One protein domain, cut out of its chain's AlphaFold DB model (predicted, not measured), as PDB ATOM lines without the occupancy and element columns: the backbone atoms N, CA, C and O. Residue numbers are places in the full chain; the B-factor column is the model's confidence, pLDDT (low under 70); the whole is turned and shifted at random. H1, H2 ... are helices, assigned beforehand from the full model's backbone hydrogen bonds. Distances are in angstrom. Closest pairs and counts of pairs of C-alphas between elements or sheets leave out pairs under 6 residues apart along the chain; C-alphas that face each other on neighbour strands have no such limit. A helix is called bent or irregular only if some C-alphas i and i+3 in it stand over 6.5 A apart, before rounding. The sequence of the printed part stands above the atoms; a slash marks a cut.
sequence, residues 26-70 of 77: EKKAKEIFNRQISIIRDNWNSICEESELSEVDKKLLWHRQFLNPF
ATOM      1  N   GLU A  26     -15.226 -23.922  50.152       95.69
ATOM      2  CA  GLU A  26     -15.741 -23.201  48.984       95.69
ATOM      3  C   GLU A  26     -14.657 -22.387  48.268       95.69
ATOM      4  O   GLU A  26     -14.624 -22.330  47.039       95.69
ATOM      5  N   LYS A  27     -13.740 -21.773  49.029       96.19
ATOM      6  CA  LYS A  27     -12.599 -21.042  48.467       96.19
ATOM      7  C   LYS A  27     -11.743 -21.967  47.604       96.19
ATOM      8  O   LYS A  27     -11.427 -21.619  46.469       96.19
ATOM      9  N   LYS A  28     -11.423 -23.160  48.112       97.88
ATOM     10  CA  LYS A  28     -10.629 -24.144  47.375       97.88
ATOM     11  C   LYS A  28     -11.359 -24.652  46.128       97.88
ATOM     12  O   LYS A  28     -10.730 -24.791  45.083       97.88
ATOM     13  N   ALA A  29     -12.670 -24.875  46.209       96.88
ATOM     14  CA  ALA A  29     -13.484 -25.241  45.051       96.88
ATOM     15  C   ALA A  29     -13.446 -24.150  43.963       96.88
ATOM     16  O   ALA A  29     -13.167 -24.450  42.803       96.88
ATOM     17  N   LYS A  30     -13.614 -22.874  44.337       95.81
ATOM     18  CA  LYS A  30     -13.519 -21.731  43.408       95.81
ATOM     19  C   LYS A  30     -12.126 -21.595  42.783       95.81
ATOM     20  O   LYS A  30     -12.026 -21.337  41.587       95.81
ATOM     21  N   GLU A  31     -11.056 -21.814  43.549       97.19
ATOM     22  CA  GLU A  31      -9.684 -21.858  43.014       97.19
ATOM     23  C   GLU A  31      -9.521 -22.954  41.951       97.19
ATOM     24  O   GLU A  31      -8.913 -22.715  40.906       97.19
ATOM     25  N   ILE A  32     -10.087 -24.144  42.190       97.12
ATOM     26  CA  ILE A  32     -10.081 -25.245  41.217       97.12
ATOM     27  C   ILE A  32     -10.852 -24.842  39.958       97.12
ATOM     28  O   ILE A  32     -10.321 -25.002  38.862       97.12
ATOM     29  N   PHE A  33     -12.060 -24.283  40.095       96.12
ATOM     30  CA  PHE A  33     -12.870 -23.846  38.952       96.12
ATOM     31  C   PHE A  33     -12.120 -22.830  38.089       96.12
ATOM     32  O   PHE A  33     -11.973 -23.036  36.885       96.12
ATOM     33  N   ASN A  34     -11.562 -21.791  38.714       95.81
ATOM     34  CA  ASN A  34     -10.815 -20.746  38.017       95.81
ATOM     35  C   ASN A  34      -9.597 -21.318  37.284       95.81
ATOM     36  O   ASN A  34      -9.355 -20.972  36.128       95.81
ATOM     37  N   ARG A  35      -8.857 -22.234  37.924       97.44
ATOM     38  CA  ARG A  35      -7.710 -22.900  37.298       97.44
ATOM     39  C   ARG A  35      -8.126 -23.723  36.079       97.44
ATOM     40  O   ARG A  35      -7.467 -23.622  35.051       97.44
ATOM     41  N   GLN A  36      -9.192 -24.517  36.175       96.44
ATOM     42  CA  GLN A  36      -9.677 -25.324  35.048       96.44
ATOM     43  C   GLN A  36     -10.145 -24.442  33.887       96.44
ATOM     44  O   GLN A  36      -9.794 -24.696  32.739       96.44
ATOM     45  N   ILE A  37     -10.878 -23.368  34.187       96.25
ATOM     46  CA  ILE A  37     -11.348 -22.416  33.176       96.25
ATOM     47  C   ILE A  37     -10.172 -21.728  32.478       96.25
ATOM     48  O   ILE A  37     -10.190 -21.633  31.253       96.25
ATOM     49  N   SER A  38      -9.148 -21.295  33.224       97.12
ATOM     50  CA  SER A  38      -7.929 -20.717  32.638       97.12
ATOM     51  C   SER A  38      -7.251 -21.719  31.715       97.12
ATOM     52  O   SER A  38      -7.076 -21.427  30.543       97.12
ATOM     53  N   ILE A  39      -6.986 -22.941  32.191       98.12
ATOM     54  CA  ILE A  39      -6.326 -23.980  31.389       98.12
ATOM     55  C   ILE A  39      -7.089 -24.239  30.086       98.12
ATOM     56  O   ILE A  39      -6.469 -24.293  29.026       98.12
ATOM     57  N   ILE A  40      -8.419 -24.360  30.141       97.00
ATOM     58  CA  ILE A  40      -9.236 -24.571  28.940       97.00
ATOM     59  C   ILE A  40      -9.112 -23.377  27.985       97.00
ATOM     60  O   ILE A  40      -8.913 -23.588  26.793       97.00
ATOM     61  N   ARG A  41      -9.204 -22.136  28.481       96.75
ATOM     62  CA  ARG A  41      -9.067 -20.922  27.653       96.75
ATOM     63  C   ARG A  41      -7.689 -20.819  27.013       96.75
ATOM     64  O   ARG A  41      -7.603 -20.604  25.806       96.75
ATOM     65  N   ASP A  42      -6.647 -21.006  27.810       98.19
ATOM     66  CA  ASP A  42      -5.257 -20.805  27.409       98.19
ATOM     67  C   ASP A  42      -4.820 -21.846  26.367       98.19
ATOM     68  O   ASP A  42      -4.054 -21.535  25.459       98.19
ATOM     69  N   ASN A  43      -5.353 -23.072  26.452       98.06
ATOM     70  CA  ASN A  43      -4.951 -24.180  25.583       98.06
ATOM     71  C   ASN A  43      -5.936 -24.473  24.443       98.06
ATOM     72  O   ASN A  43      -5.604 -25.275  23.571       98.06
ATOM     73  N   TRP A  44      -7.120 -23.844  24.404       97.88
ATOM     74  CA  TRP A  44      -8.176 -24.173  23.435       97.88
ATOM     75  C   TRP A  44      -7.668 -24.208  21.993       97.88
ATOM     76  O   TRP A  44      -7.881 -25.186  21.281       97.88
ATOM     77  N   ASN A  45      -6.962 -23.156  21.569       97.12
ATOM     78  CA  ASN A  45      -6.464 -23.057  20.198       97.12
ATOM     79  C   ASN A  45      -5.416 -24.130  19.887       97.12
ATOM     80  O   ASN A  45      -5.546 -24.798  18.868       97.12
ATOM     81  N   SER A  46      -4.435 -24.308  20.778       98.19
ATOM     82  CA  SER A  46      -3.344 -25.271  20.593       98.19
ATOM     83  C   SER A  46      -3.858 -26.708  20.528       98.19
ATOM     84  O   SER A  46      -3.423 -27.469  19.675       98.19
ATOM     85  N   ILE A  47      -4.806 -27.076  21.395       97.19
ATOM     86  CA  ILE A  47      -5.368 -28.433  21.417       97.19
ATOM     87  C   ILE A  47      -6.230 -28.681  20.178       97.19
ATOM     88  O   ILE A  47      -6.186 -29.773  19.620       97.19
ATOM     89  N   CYS A  48      -7.007 -27.688  19.729       97.88
ATOM     90  CA  CYS A  48      -7.774 -27.817  18.488       97.88
ATOM     91  C   CYS A  48      -6.855 -28.033  17.280       97.88
ATOM     92  O   CYS A  48      -7.183 -28.846  16.426       97.88
ATOM     93  N   GLU A  49      -5.721 -27.330  17.223       97.69
ATOM     94  CA  GLU A  49      -4.717 -27.501  16.167       97.69
ATOM     95  C   GLU A  49      -4.069 -28.889  16.223       97.69
ATOM     96  O   GLU A  49      -4.074 -29.600  15.223       97.69
ATOM     97  N   GLU A  50      -3.601 -29.316  17.400       98.06
ATOM     98  CA  GLU A  50      -3.031 -30.655  17.618       98.06
ATOM     99  C   GLU A  50      -4.022 -31.779  17.281       98.06
ATOM    100  O   GLU A  50      -3.630 -32.835  16.792       98.06
ATOM    101  N   SER A  51      -5.315 -31.547  17.513       96.88
ATOM    102  CA  SER A  51      -6.382 -32.516  17.237       96.88
ATOM    103  C   SER A  51      -6.933 -32.430  15.808       96.88
ATOM    104  O   SER A  51      -7.947 -33.068  15.525       96.88
ATOM    105  N   GLU A  52      -6.328 -31.614  14.938       97.75
ATOM    106  CA  GLU A  52      -6.765 -31.379  13.553       97.75
ATOM    107  C   GLU A  52      -8.244 -30.954  13.445       97.75
ATOM    108  O   GLU A  52      -8.958 -31.269  12.488       97.75
ATOM    109  N   LEU A  53      -8.734 -30.226  14.450       97.62
ATOM    110  CA  LEU A  53     -10.119 -29.793  14.516       97.62
ATOM    111  C   LEU A  53     -10.375 -28.691  13.481       97.62
ATOM    112  O   LEU A  53      -9.658 -27.690  13.425       97.62
ATOM    113  N   SER A  54     -11.441 -28.835  12.690       97.69
ATOM    114  CA  SER A  54     -11.795 -27.813  11.706       97.69
ATOM    115  C   SER A  54     -12.131 -26.477  12.379       97.69
ATOM    116  O   SER A  54     -12.660 -26.420  13.492       97.69
ATOM    117  N   GLU A  55     -11.907 -25.368  11.672       97.12
ATOM    118  CA  GLU A  55     -12.280 -24.036  12.168       97.12
ATOM    119  C   GLU A  55     -13.791 -23.896  12.434       97.12
ATOM    120  O   GLU A  55     -14.208 -23.088  13.269       97.12
ATOM    121  N   VAL A  56     -14.624 -24.687  11.747       97.69
ATOM    122  CA  VAL A  56     -16.074 -24.734  11.979       97.69
ATOM    123  C   VAL A  56     -16.374 -25.434  13.303       97.69
ATOM    124  O   VAL A  56     -17.087 -24.870  14.137       97.69
ATOM    125  N   ASP A  57     -15.792 -26.610  13.537       97.44
ATOM    126  CA  ASP A  57     -16.007 -27.391  14.760       97.44
ATOM    127  C   ASP A  57     -15.451 -26.674  15.990       97.44
ATOM    128  O   ASP A  57     -16.118 -26.586  17.023       97.44
ATOM    129  N   LYS A  58     -14.273 -26.058  15.863       97.19
ATOM    130  CA  LYS A  58     -13.669 -25.214  16.898       97.19
ATOM    131  C   LYS A  58     -14.609 -24.095  17.343       97.19
ATOM    132  O   LYS A  58     -14.798 -23.872  18.539       97.19
ATOM    133  N   LYS A  59     -15.238 -23.391  16.400       96.56
ATOM    134  CA  LYS A  59     -16.213 -22.334  16.720       96.56
ATOM    135  C   LYS A  59     -17.507 -22.900  17.295       96.56
ATOM    136  O   LYS A  59     -18.097 -22.276  18.172       96.56
ATOM    137  N   LEU A  60     -17.947 -24.061  16.812       97.12
ATOM    138  CA  LEU A  60     -19.174 -24.707  17.266       97.12
ATOM    139  C   LEU A  60     -19.061 -25.217  18.707       97.12
ATOM    140  O   LEU A  60     -20.004 -25.062  19.479       97.12
ATOM    141  N   LEU A  61     -17.937 -25.828  19.076       97.00
ATOM    142  CA  LEU A  61     -17.738 -26.424  20.398       97.00
ATOM    143  C   LEU A  61     -17.491 -25.370  21.487       97.00
ATOM    144  O   LEU A  61     -17.903 -25.565  22.638       97.00
ATOM    145  N   TRP A  62     -16.858 -24.250  21.138       97.06
ATOM    146  CA  TRP A  62     -16.535 -23.178  22.077       97.06
ATOM    147  C   TRP A  62     -17.792 -22.507  22.649       97.06
ATOM    148  O   TRP A  62     -18.697 -22.125  21.911       97.06
ATOM    149  N   HIS A  63     -17.867 -22.377  23.978       94.56
ATOM    150  CA  HIS A  63     -19.030 -21.873  24.733       94.56
ATOM    151  C   HIS A  63     -20.348 -22.644  24.530       94.56
ATOM    152  O   HIS A  63     -21.390 -22.226  25.038       94.56
ATOM    153  N   ARG A  64     -20.324 -23.789  23.839       94.38
ATOM    154  CA  ARG A  64     -21.472 -24.700  23.729       94.38
ATOM    155  C   ARG A  64     -21.210 -26.014  24.437       94.38
ATOM    156  O   ARG A  64     -21.978 -26.387  25.317       94.38
ATOM    157  N   GLN A  65     -20.126 -26.689  24.072       94.56
ATOM    158  CA  GLN A  65     -19.714 -27.931  24.719       94.56
ATOM    159  C   GLN A  65     -18.710 -27.656  25.834       94.56
ATOM    160  O   GLN A  65     -18.850 -28.165  26.943       94.56
ATOM    161  N   PHE A  66     -17.733 -26.793  25.560       95.19
ATOM    162  CA  PHE A  66     -16.739 -26.363  26.536       95.19
ATOM    163  C   PHE A  66     -17.073 -24.969  27.046       95.19
ATOM    164  O   PHE A  66     -17.483 -24.109  26.272       95.19
ATOM    165  N   LEU A  67     -16.901 -24.751  28.353       94.62
ATOM    166  CA  LEU A  67     -17.232 -23.486  29.024       94.62
ATOM    167  C   LEU A  67     -18.655 -22.990  28.714       94.62
ATOM    168  O   LEU A  67     -18.886 -21.796  28.534       94.62
ATOM    169  N   ASN A  68     -19.614 -23.918  28.636       95.12
ATOM    170  CA  ASN A  68     -21.013 -23.585  28.405       95.12
ATOM    171  C   ASN A  68     -21.521 -22.629  29.506       95.12
ATOM    172  O   ASN A  68     -21.413 -22.980  30.689       95.12
ATOM    173  N   PRO A  69     -22.122 -21.473  29.156       93.69
ATOM    174  CA  PRO A  69     -22.681 -20.526  30.118       93.69
ATOM    175  C   PRO A  69     -23.612 -21.169  31.149       93.69
ATOM    176  O   PRO A  69     -23.522 -20.849  32.327       93.69
ATOM    177  N   PHE A  70     -24.441 -22.138  30.755       93.50
ATOM    178  CA  PHE A  70     -25.337 -22.861  31.662       93.50
ATOM    179  C   PHE A  70     -24.603 -23.544  32.824       93.50
ATOM    180  O   PHE A  70     -25.129 -23.616  33.936       93.50
TER     181      PHE A  70
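AT A GLANCE: This is residues 26 to 70 of the 77 residues of the protein "Serine/threonine-protein kinase HipA" of Photorhabdus luminescens (UniProt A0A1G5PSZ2). The shape is a flat, lopsided J: one long helix, H1, makes the long arm, and after a tight link the chain folds back into a short second arm, the helix H2 followed by residues 62 to 70. Residues 26 to 35 of H1 stick out free, and H1 has a kink of 51 degrees near residue 44. The printed part has 45 residues with two named helices, H1 then H2, and no named strand; its class is all helix. It is loose, with a radius of gyration of the C-alphas of 12.3 A, and spans 38 by 22 by 10 A.

HOW THE PARTS SIT: Start at H1, residues 26 to 50, and go on to H2, residues 55 to 61. The two are close but not clearly touching: look at Cys 48 and Lys 58, whose C-alphas are the closest, 6.6 A apart. Their lines stand at a shallow tilt of 22 degrees, and they run opposite ways; the line of H1 is a rough one. In H2 every O i to N i+4 pair is within hydrogen-bond range; in H1 19 of 21 are.

IN THESE COORDINATES: Find C-alpha 26 at (-15.741, -23.201, 48.984); from there H1 runs 34.7 A to C-alpha 50 at (-3.031, -30.655, 17.618). On the way H1 is irregular: C-alphas 42 and 45 are 7.7 A apart. H2 runs 10.2 A from C-alpha 55 to C-alpha 61 at (-17.738, -26.424, 20.398).

THE WHOLE: The two C-alphas farthest apart are those of Glu 26 and Ser 54, at 37.8 A. Without residues 26 to 35 the body spans 26 by 18 by 9 A. The printed part has no cut, and the link from H1 to H2 is tight. The mean pLDDT of the printed part is 96.7, and no printed residue is under 70.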